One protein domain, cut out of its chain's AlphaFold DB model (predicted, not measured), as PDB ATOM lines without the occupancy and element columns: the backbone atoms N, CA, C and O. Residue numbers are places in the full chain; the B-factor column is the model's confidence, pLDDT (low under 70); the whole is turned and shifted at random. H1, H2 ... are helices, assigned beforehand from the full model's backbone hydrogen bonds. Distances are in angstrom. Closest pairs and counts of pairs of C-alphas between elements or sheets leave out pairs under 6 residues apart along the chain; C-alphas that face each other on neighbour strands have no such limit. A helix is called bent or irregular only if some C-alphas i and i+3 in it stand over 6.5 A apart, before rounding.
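What this domain is: This is residues 4 to 71 of the 138 residues of an uncharacterized protein of Polaromonas naphthalenivorans (strain CJ2) (UniProt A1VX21). Two helices of unequal length, H1 and the much longer H3, spread apart as the arms of a wide, open V, with the short helix H2 at the corner between them. No helix touches another, and the space between the two arms is empty. The printed part has 68 residues with three named helices, in the order H1, H2, H3, and no named strand; its class is all helix. It is extended, with a radius of gyration of the C-alphas of 21.4 A, and flat in outline, spanning 62 by 38 by 17 A.

Where its parts are: H1 is residues 4 to 23, 28.7 A from first to last C-alpha, and begins with C-alpha 4 at (-32.997, -6.867, 110.127). H2 is residues 26 to 35, 14.2 A long, with C-alpha 26 at (-54.570, 16.899, 93.276). H3, the longest helix, is residues 40 to 70, 45.1 A long, and ends with C-alpha 70 at (-18.503, 25.986, 61.445).

How they stand to each other: A tight link of 2 residues joins H1 to H2, yet H1 and H2 are apart. A tight link of 4 residues joins H2 to H3. H2 and H3 are close but not clearly touching: their closest C-alphas, those of Ala 33 and Leu 40, are 7.5 A apart. Their lines stand at a steep tilt of 66 degrees, and they run opposite ways. H1 and H3 are apart. In H1, H2 and H3, every O i to N i+4 pair is within hydrogen-bond range. None of the three helices is bent.

The domain as a whole: The two C-alphas farthest apart, those of Lys 5 and Arg 71, are 63.1 A from each other. Residues 4 to 20, which belong to H1, stand free, and so do residues 41 to 71, of which 41 to 70 belong to H3. The printed part has no cut, and no link is long. The mean pLDDT of the printed part is 92.2, and no printed residue is under 70.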
ATOM      1  N   GLN A   4     -32.277  -6.382 111.300       82.19
ATOM      2  CA  GLN A   4     -32.997  -6.867 110.127       82.19
ATOM      3  C   GLN A   4     -34.509  -6.620 110.233       82.19
ATOM      4  O   GLN A   4     -35.137  -6.248 109.244       82.19
ATOM      5  N   LYS A   5     -35.078  -6.753 111.439       86.12
ATOM      6  CA  LYS A   5     -36.497  -6.485 111.705       86.12
ATOM      7  C   LYS A   5     -36.811  -4.994 111.555       86.12
ATOM      8  O   LYS A   5     -37.731  -4.646 110.828       86.12
ATOM      9  N   THR A   6     -35.975  -4.124 112.122       90.00
ATOM     10  CA  THR A   6     -36.131  -2.664 111.988       90.00
ATOM     11  C   THR A   6     -36.006  -2.196 110.537       90.00
ATOM     12  O   THR A   6     -36.702  -1.279 110.116       90.00
ATOM     13  N   ARG A   7     -35.144  -2.835 109.733       91.56
ATOM     14  CA  ARG A   7     -35.019  -2.520 108.301       91.56
ATOM     15  C   ARG A   7     -36.272  -2.910 107.514       91.56
ATOM     16  O   ARG A   7     -36.679  -2.157 106.636       91.56
ATOM     17  N   ALA A   8     -36.861  -4.064 107.819       91.88
ATOM     18  CA  ALA A   8     -38.104  -4.509 107.196       91.88
ATOM     19  C   ALA A   8     -39.287  -3.604 107.580       91.88
ATOM     20  O   ALA A   8     -40.070  -3.228 106.715       91.88
ATOM     21  N   GLU A   9     -39.370  -3.188 108.846       93.38
ATOM     22  CA  GLU A   9     -40.392  -2.250 109.333       93.38
ATOM     23  C   GLU A   9     -40.287  -0.879 108.647       93.38
ATOM     24  O   GLU A   9     -41.289  -0.351 108.174       93.38
ATOM     25  N   MET A  10     -39.075  -0.330 108.502       94.81
ATOM     26  CA  MET A  10     -38.860   0.932 107.780       94.81
ATOM     27  C   MET A  10     -39.199   0.831 106.288       94.81
ATOM     28  O   MET A  10     -39.695   1.794 105.709       94.81
ATOM     29  N   ALA A  11     -38.934  -0.318 105.659       94.81
ATOM     30  CA  ALA A  11     -39.318  -0.550 104.270       94.81
ATOM     31  C   ALA A  11     -40.845  -0.580 104.118       94.81
ATOM     32  O   ALA A  11     -41.372   0.123 103.265       94.81
ATOM     33  N   ALA A  12     -41.546  -1.300 104.999       94.50
ATOM     34  CA  ALA A  12     -43.006  -1.346 105.004       94.50
ATOM     35  C   ALA A  12     -43.631   0.040 105.239       94.50
ATOM     36  O   ALA A  12     -44.583   0.405 104.558       94.50
ATOM     37  N   LEU A  13     -43.067   0.836 106.153       95.50
ATOM     38  CA  LEU A  13     -43.536   2.197 106.415       95.50
ATOM     39  C   LEU A  13     -43.327   3.121 105.209       95.50
ATOM     40  O   LEU A  13     -44.206   3.909 104.879       95.50
ATOM     41  N   ARG A  14     -42.182   3.006 104.528       96.12
ATOM     42  CA  ARG A  14     -41.923   3.755 103.294       96.12
ATOM     43  C   ARG A  14     -42.903   3.364 102.193       96.12
ATOM     44  O   ARG A  14     -43.414   4.242 101.513       96.12
ATOM     45  N   ASP A  15     -43.123   2.071 101.999       96.38
ATOM     46  CA  ASP A  15     -43.985   1.582 100.928       96.38
ATOM     47  C   ASP A  15     -45.443   2.016 101.175       96.38
ATOM     48  O   ASP A  15     -46.080   2.518 100.255       96.38
ATOM     49  N   ALA A  16     -45.915   1.969 102.428       94.69
ATOM     50  CA  ALA A  16     -47.219   2.512 102.815       94.69
ATOM     51  C   ALA A  16     -47.318   4.036 102.608       94.69
ATOM     52  O   ALA A  16     -48.320   4.518 102.095       94.69
ATOM     53  N   ALA A  17     -46.277   4.800 102.957       94.00
ATOM     54  CA  ALA A  17     -46.255   6.249 102.740       94.00
ATOM     55  C   ALA A  17     -46.241   6.624 101.248       94.00
ATOM     56  O   ALA A  17     -46.821   7.631 100.851       94.00
ATOM     57  N   LEU A  18     -45.577   5.823 100.409       95.38
ATOM     58  CA  LEU A  18     -45.599   6.009  98.958       95.38
ATOM     59  C   LEU A  18     -46.966   5.661  98.370       95.38
ATOM     60  O   LEU A  18     -47.423   6.361  97.475       95.38
ATOM     61  N   GLU A  19     -47.606   4.597  98.852       95.50
ATOM     62  CA  GLU A  19     -48.953   4.225  98.418       95.50
ATOM     63  C   GLU A  19     -49.970   5.316  98.766       95.50
ATOM     64  O   GLU A  19     -50.751   5.707  97.901       95.50
ATOM     65  N   ASP A  20     -49.889   5.866  99.978       93.25
ATOM     66  CA  ASP A  20     -50.703   7.001 100.413       93.25
ATOM     67  C   ASP A  20     -50.477   8.227  99.517       93.25
ATOM     68  O   ASP A  20     -51.418   8.711  98.896       93.25
ATOM     69  N   LEU A  21     -49.217   8.635  99.313       89.94
ATOM     70  CA  LEU A  21     -48.867   9.760  98.436       89.94
ATOM     71  C   LEU A  21     -49.402   9.592  97.005       89.94
ATOM     72  O   LEU A  21     -49.809  10.564  96.374       89.94
ATOM     73  N   MET A  22     -49.375   8.367  96.474       92.06
ATOM     74  CA  MET A  22     -49.885   8.063  95.135       92.06
ATOM     75  C   MET A  22     -51.418   8.006  95.081       92.06
ATOM     76  O   MET A  22     -51.989   8.176  94.002       92.06
ATOM     77  N   ALA A  23     -52.080   7.749  96.210       93.56
ATOM     78  CA  ALA A  23     -53.532   7.778  96.346       93.56
ATOM     79  C   ALA A  23     -54.073   9.197  96.600       93.56
ATOM     80  O   ALA A  23     -55.248   9.457  96.320       93.56
ATOM     81  N   THR A  24     -53.237  10.118  97.091       92.56
ATOM     82  CA  THR A  24     -53.608  11.516  97.319       92.56
ATOM     83  C   THR A  24     -53.932  12.218  96.003       92.56
ATOM     84  O   THR A  24     -53.119  12.312  95.085       92.56
ATOM     85  N   SER A  25     -55.151  12.741  95.905       92.19
ATOM     86  CA  SER A  25     -55.606  13.484  94.728       92.19
ATOM     87  C   SER A  25     -55.034  14.905  94.675       92.19
ATOM     88  O   SER A  25     -54.756  15.520  95.704       92.19
ATOM     89  N   ASP A  26     -54.983  15.499  93.479       90.69
ATOM     90  CA  ASP A  26     -54.570  16.899  93.276       90.69
ATOM     91  C   ASP A  26     -55.360  17.904  94.132       90.69
ATOM     92  O   ASP A  26     -54.848  18.961  94.502       90.69
ATOM     93  N   VAL A  27     -56.628  17.600  94.431       91.19
ATOM     94  CA  VAL A  27     -57.482  18.449  95.275       91.19
ATOM     95  C   VAL A  27     -57.013  18.404  96.727       91.19
ATOM     96  O   VAL A  27     -56.929  19.452  97.361       91.19
ATOM     97  N   GLN A  28     -56.676  17.215  97.229       92.00
ATOM     98  CA  GLN A  28     -56.146  17.031  98.581       92.00
ATOM     99  C   GLN A  28     -54.760  17.666  98.715       92.00
ATOM    100  O   GLN A  28     -54.566  18.475  99.612       92.00
ATOM    101  N   LEU A  29     -53.861  17.439  97.749       90.56
ATOM    102  CA  LEU A  29     -52.537  18.077  97.726       90.56
ATOM    103  C   LEU A  29     -52.630  19.608  97.730       90.56
ATOM    104  O   LEU A  29     -51.856  20.294  98.394       90.56
ATOM    105  N   ARG A  30     -53.587  20.169  96.982       89.25
ATOM    106  CA  ARG A  30     -53.818  21.618  96.970       89.25
ATOM    107  C   ARG A  30     -54.315  22.119  98.323       89.25
ATOM    108  O   ARG A  30     -53.926  23.210  98.728       89.25
ATOM    109  N   GLN A  31     -55.200  21.367  98.967       92.12
ATOM    110  CA  GLN A  31     -55.763  21.724 100.261       92.12
ATOM    111  C   GLN A  31     -54.690  21.691 101.356       92.12
ATOM    112  O   GLN A  31     -54.563  22.667 102.086       92.12
ATOM    113  N   GLU A  32     -53.871  20.641 101.397       90.69
ATOM    114  CA  GLU A  32     -52.728  20.519 102.314       90.69
ATOM    115  C   GLU A  32     -51.743  21.678 102.134       90.69
ATOM    116  O   GLU A  32     -51.411  22.365 103.092       90.69
ATOM    117  N   ALA A  33     -51.373  21.998 100.890       89.31
ATOM    118  CA  ALA A  33     -50.491  23.130 100.607       89.31
ATOM    119  C   ALA A  33     -51.074  24.474 101.090       89.31
ATOM    120  O   ALA A  33     -50.345  25.343 101.563       89.31
ATOM    121  N   LEU A  34     -52.393  24.669 100.989       89.81
ATOM    122  CA  LEU A  34     -53.044  25.873 101.518       89.81
ATOM    123  C   LEU A  34     -53.032  25.908 103.050       89.81
ATOM    124  O   LEU A  34     -52.851  26.983 103.623       89.81
ATOM    125  N   GLU A  35     -53.227  24.761 103.701       92.44
ATOM    126  CA  GLU A  35     -53.178  24.617 105.163       92.44
ATOM    127  C   GLU A  35     -51.766  24.858 105.714       92.44
ATOM    128  O   GLU A  35     -51.617  25.532 106.736       92.44
ATOM    129  N   ASP A  36     -50.741  24.422 104.983       90.62
ATOM    130  CA  ASP A  36     -49.327  24.651 105.294       90.62
ATOM    131  C   ASP A  36     -48.860  26.088 104.977       90.62
ATOM    132  O   ASP A  36     -47.757  26.498 105.354       90.62
ATOM    133  N   GLY A  37     -49.710  26.895 104.332       91.19
ATOM    134  CA  GLY A  37     -49.421  28.287 103.979       91.19
ATOM    135  C   GLY A  37     -48.530  28.450 102.744       91.19
ATOM    136  O   GLY A  37     -47.921  29.510 102.561       91.19
ATOM    137  N   ASP A  38     -48.453  27.431 101.887       89.19
ATOM    138  CA  ASP A  38     -47.670  27.470 100.660       89.19
ATOM    139  C   ASP A  38     -48.296  28.380  99.594       89.19
ATOM    140  O   ASP A  38     -49.487  28.336  99.270       89.19
ATOM    141  N   ASP A  39     -47.444  29.174  98.945       91.50
ATOM    142  CA  ASP A  39     -47.818  29.959  97.771       91.50
ATOM    143  C   ASP A  39     -47.624  29.130  96.491       91.50
ATOM    144  O   ASP A  39     -46.575  29.156  95.832       91.50
ATOM    145  N   LEU A  40     -48.675  28.404  96.107       88.62
ATOM    146  CA  LEU A  40     -48.695  27.593  94.886       88.62
ATOM    147  C   LEU A  40     -48.441  28.413  93.611       88.62
ATOM    148  O   LEU A  40     -47.887  27.888  92.640       88.62
ATOM    149  N   ALA A  41     -48.805  29.699  93.588       90.50
ATOM    150  CA  ALA A  41     -48.533  30.563  92.443       90.50
ATOM    151  C   ALA A  41     -47.033  30.863  92.324       90.50
ATOM    152  O   ALA A  41     -46.480  30.816  91.218       90.50
ATOM    153  N   LYS A  42     -46.350  31.092  93.449       92.81
ATOM    154  CA  LYS A  42     -44.891  31.237  93.491       92.81
ATOM    155  C   LYS A  42     -44.182  29.954  93.058       92.81
ATOM    156  O   LYS A  42     -43.271  30.026  92.231       92.81
ATOM    157  N   VAL A  43     -44.627  28.790  93.537       91.06
ATOM    158  CA  VAL A  43     -44.074  27.485  93.123       91.06
ATOM    159  C   VAL A  43     -44.231  27.288  91.614       91.06
ATOM    160  O   VAL A  43     -43.250  27.018  90.916       91.06
ATOM    161  N   ALA A  44     -45.431  27.515  91.074       92.56
ATOM    162  CA  ALA A  44     -45.687  27.399  89.641       92.56
ATOM    163  C   ALA A  44     -44.818  28.365  88.813       92.56
ATOM    164  O   ALA A  44     -44.271  27.989  87.771       92.56
ATOM    165  N   MET A  45     -44.644  29.606  89.280       95.81
ATOM    166  CA  MET A  45     -43.775  30.590  88.632       95.81
ATOM    167  C   MET A  45     -42.313  30.136  88.623       95.81
ATOM    168  O   MET A  45     -41.623  30.293  87.609       95.81
ATOM    169  N   GLN A  46     -41.845  29.545  89.719       95.50
ATOM    170  CA  GLN A  46     -40.487  29.039  89.827       95.50
ATOM    171  C   GLN A  46     -40.254  27.866  88.873       95.50
ATOM    172  O   GLN A  46     -39.299  27.909  88.099       95.50
ATOM    173  N   VAL A  47     -41.168  26.891  88.832       96.50
ATOM    174  CA  VAL A  47     -41.117  25.765  87.880       96.50
ATOM    175  C   VAL A  47     -41.111  26.261  86.433       96.50
ATOM    176  O   VAL A  47     -40.292  25.842  85.616       96.50
ATOM    177  N   LYS A  48     -41.981  27.220  86.100       96.69
ATOM    178  CA  LYS A  48     -42.011  27.820  84.761       96.69
ATOM    179  C   LYS A  48     -40.676  28.477  84.407       96.69
ATOM    180  O   LYS A  48     -40.203  28.356  83.276       96.69
ATOM    181  N   THR A  49     -40.073  29.188  85.354       96.88
ATOM    182  CA  THR A  49     -38.806  29.899  85.144       96.88
ATOM    183  C   THR A  49     -37.651  28.922  84.940       96.88
ATOM    184  O   THR A  49     -36.897  29.074  83.979       96.88
ATOM    185  N   THR A  50     -37.549  27.880  85.769       96.56
ATOM    186  CA  THR A  50     -36.499  26.859  85.644       96.56
ATOM    187  C   THR A  50     -36.612  26.088  84.332       96.56
ATOM    188  O   THR A  50     -35.603  25.885  83.658       96.56
ATOM    189  N   MET A  51     -37.829  25.740  83.903       97.25
ATOM    190  CA  MET A  51     -38.056  25.103  82.602       97.25
ATOM    191  C   MET A  51     -37.611  25.993  81.437       97.25
ATOM    192  O   MET A  51     -36.927  25.523  80.525       97.25
ATOM    193  N   ARG A  52     -37.960  27.287  81.457       96.88
ATOM    194  CA  ARG A  52     -37.528  28.226  80.407       96.88
ATOM    195  C   ARG A  52     -36.010  28.367  80.362       96.88
ATOM    196  O   ARG A  52     -35.445  28.372  79.270       96.88
ATOM    197  N   GLU A  53     -35.357  28.433  81.519       96.62
ATOM    198  CA  GLU A  53     -33.899  28.530  81.593       96.62
ATOM    199  C   GLU A  53     -33.212  27.256  81.085       96.62
ATOM    200  O   GLU A  53     -32.244  27.336  80.327       96.62
ATOM    201  N   ALA A  54     -33.750  26.075  81.407       96.56
ATOM    202  CA  ALA A  54     -33.242  24.804  80.897       96.56
ATOM    203  C   ALA A  54     -33.306  24.739  79.361       96.56
ATOM    204  O   ALA A  54     -32.320  24.384  78.707       96.56
ATOM    205  N   VAL A  55     -34.434  25.155  78.772       96.62
ATOM    206  CA  VAL A  55     -34.595  25.228  77.310       96.62
ATOM    207  C   VAL A  55     -33.612  26.224  76.697       96.62
ATOM    208  O   VAL A  55     -32.931  25.896  75.723       96.62
ATOM    209  N   ALA A  56     -33.495  27.423  77.270       96.00
ATOM    210  CA  ALA A  56     -32.570  28.441  76.780       96.00
ATOM    211  C   ALA A  56     -31.110  27.958  76.847       96.00
ATOM    212  O   ALA A  56     -30.346  28.134  75.896       96.00
ATOM    213  N   SER A  57     -30.728  27.287  77.934       95.38
ATOM    214  CA  SER A  57     -29.402  26.693  78.105       95.38
ATOM    215  C   SER A  57     -29.108  25.633  77.044       95.38
ATOM    216  O   SER A  57     -28.073  25.699  76.373       95.38
ATOM    217  N   ALA A  58     -30.049  24.716  76.798       95.94
ATOM    218  CA  ALA A  58     -29.910  23.695  75.763       95.94
ATOM    219  C   ALA A  58     -29.742  24.308  74.359       95.94
ATOM    220  O   ALA A  58     -28.901  23.864  73.571       95.94
ATOM    221  N   GLN A  59     -30.490  25.371  74.047       95.50
ATOM    222  CA  GLN A  59     -30.355  26.094  72.780       95.50
ATOM    223  C   GLN A  59     -28.986  26.773  72.642       95.50
ATOM    224  O   GLN A  59     -28.345  26.642  71.595       95.50
ATOM    225  N   ARG A  60     -28.498  27.445  73.695       96.12
ATOM    226  CA  ARG A  60     -27.160  28.061  73.709       96.12
ATOM    227  C   ARG A  60     -26.063  27.023  73.490       96.12
ATOM    228  O   ARG A  60     -25.175  27.250  72.672       96.12
ATOM    229  N   GLN A  61     -26.154  25.866  74.145       94.88
ATOM    230  CA  GLN A  61     -25.208  24.764  73.948       94.88
ATOM    231  C   GLN A  61     -25.239  24.226  72.514       94.88
ATOM    232  O   GLN A  61     -24.188  24.013  71.907       94.88
ATOM    233  N   ARG A  62     -26.432  24.040  71.936       93.56
ATOM    234  CA  ARG A  62     -26.577  23.603  70.541       93.56
ATOM    235  C   ARG A  62     -25.945  24.602  69.572       93.56
ATOM    236  O   ARG A  62     -25.255  24.190  68.643       93.56
ATOM    237  N   LEU A  63     -26.150  25.898  69.798       93.62
ATOM    238  CA  LEU A  63     -25.574  26.956  68.973       93.62
ATOM    239  C   LEU A  63     -24.050  27.048  69.130       93.62
ATOM    240  O   LEU A  63     -23.356  27.207  68.131       93.62
ATOM    241  N   ALA A  64     -23.520  26.892  70.345       92.88
ATOM    242  CA  ALA A  64     -22.078  26.832  70.583       92.88
ATOM    243  C   ALA A  64     -21.429  25.673  69.810       92.88
ATOM    244  O   ALA A  64     -20.489  25.892  69.053       92.88
ATOM    245  N   ARG A  65     -22.012  24.469  69.884       90.94
ATOM    246  CA  ARG A  65     -21.546  23.298  69.119       90.94
ATOM    247  C   ARG A  65     -21.627  23.510  67.607       90.94
ATOM    248  O   ARG A  65     -20.749  23.071  66.872       90.94
ATOM    249  N   ALA A  66     -22.681  24.166  67.120       88.25
ATOM    250  CA  ALA A  66     -22.796  24.500  65.702       88.25
ATOM    251  C   ALA A  66     -21.695  25.482  65.268       88.25
ATOM    252  O   ALA A  66     -21.052  25.259  64.247       88.25
ATOM    253  N   LYS A  67     -21.419  26.512  66.078       87.06
ATOM    254  CA  LYS A  67     -20.316  27.454  65.839       87.06
ATOM    255  C   LYS A  67     -18.952  26.768  65.834       87.06
ATOM    256  O   LYS A  67     -18.134  27.093  64.987       87.06
ATOM    257  N   GLU A  68     -18.715  25.815  66.731       87.00
ATOM    258  CA  GLU A  68     -17.477  25.026  66.740       87.00
ATOM    259  C   GLU A  68     -17.307  24.210  65.456       87.00
ATOM    260  O   GLU A  68     -16.219  24.187  64.897       87.00
ATOM    261  N   ARG A  69     -18.384  23.602  64.942       81.31
ATOM    262  CA  ARG A  69     -18.359  22.864  63.666       81.31
ATOM    263  C   ARG A  69     -18.155  23.764  62.452       81.31
ATOM    264  O   ARG A  69     -17.559  23.337  61.475       81.31
ATOM    265  N   MET A  70     -18.677  24.988  62.502       77.06
ATOM    266  CA  MET A  70     -18.503  25.986  61.445       77.06
ATOM    267  C   MET A  70     -17.165  26.719  61.540       77.06
ATOM    268  O   MET A  70     -16.827  27.476  60.631       77.06
ATOM    269  N   ARG A  71     -16.410  26.543  62.632       76.38
ATOM    270  CA  ARG A  71     -15.097  27.157  62.773       76.38
ATOM    271  C   ARG A  71     -14.185  26.514  61.724       76.38
ATOM    272  O   ARG A  71     -13.970  25.304  61.801       76.38
TER     273      ARG A  71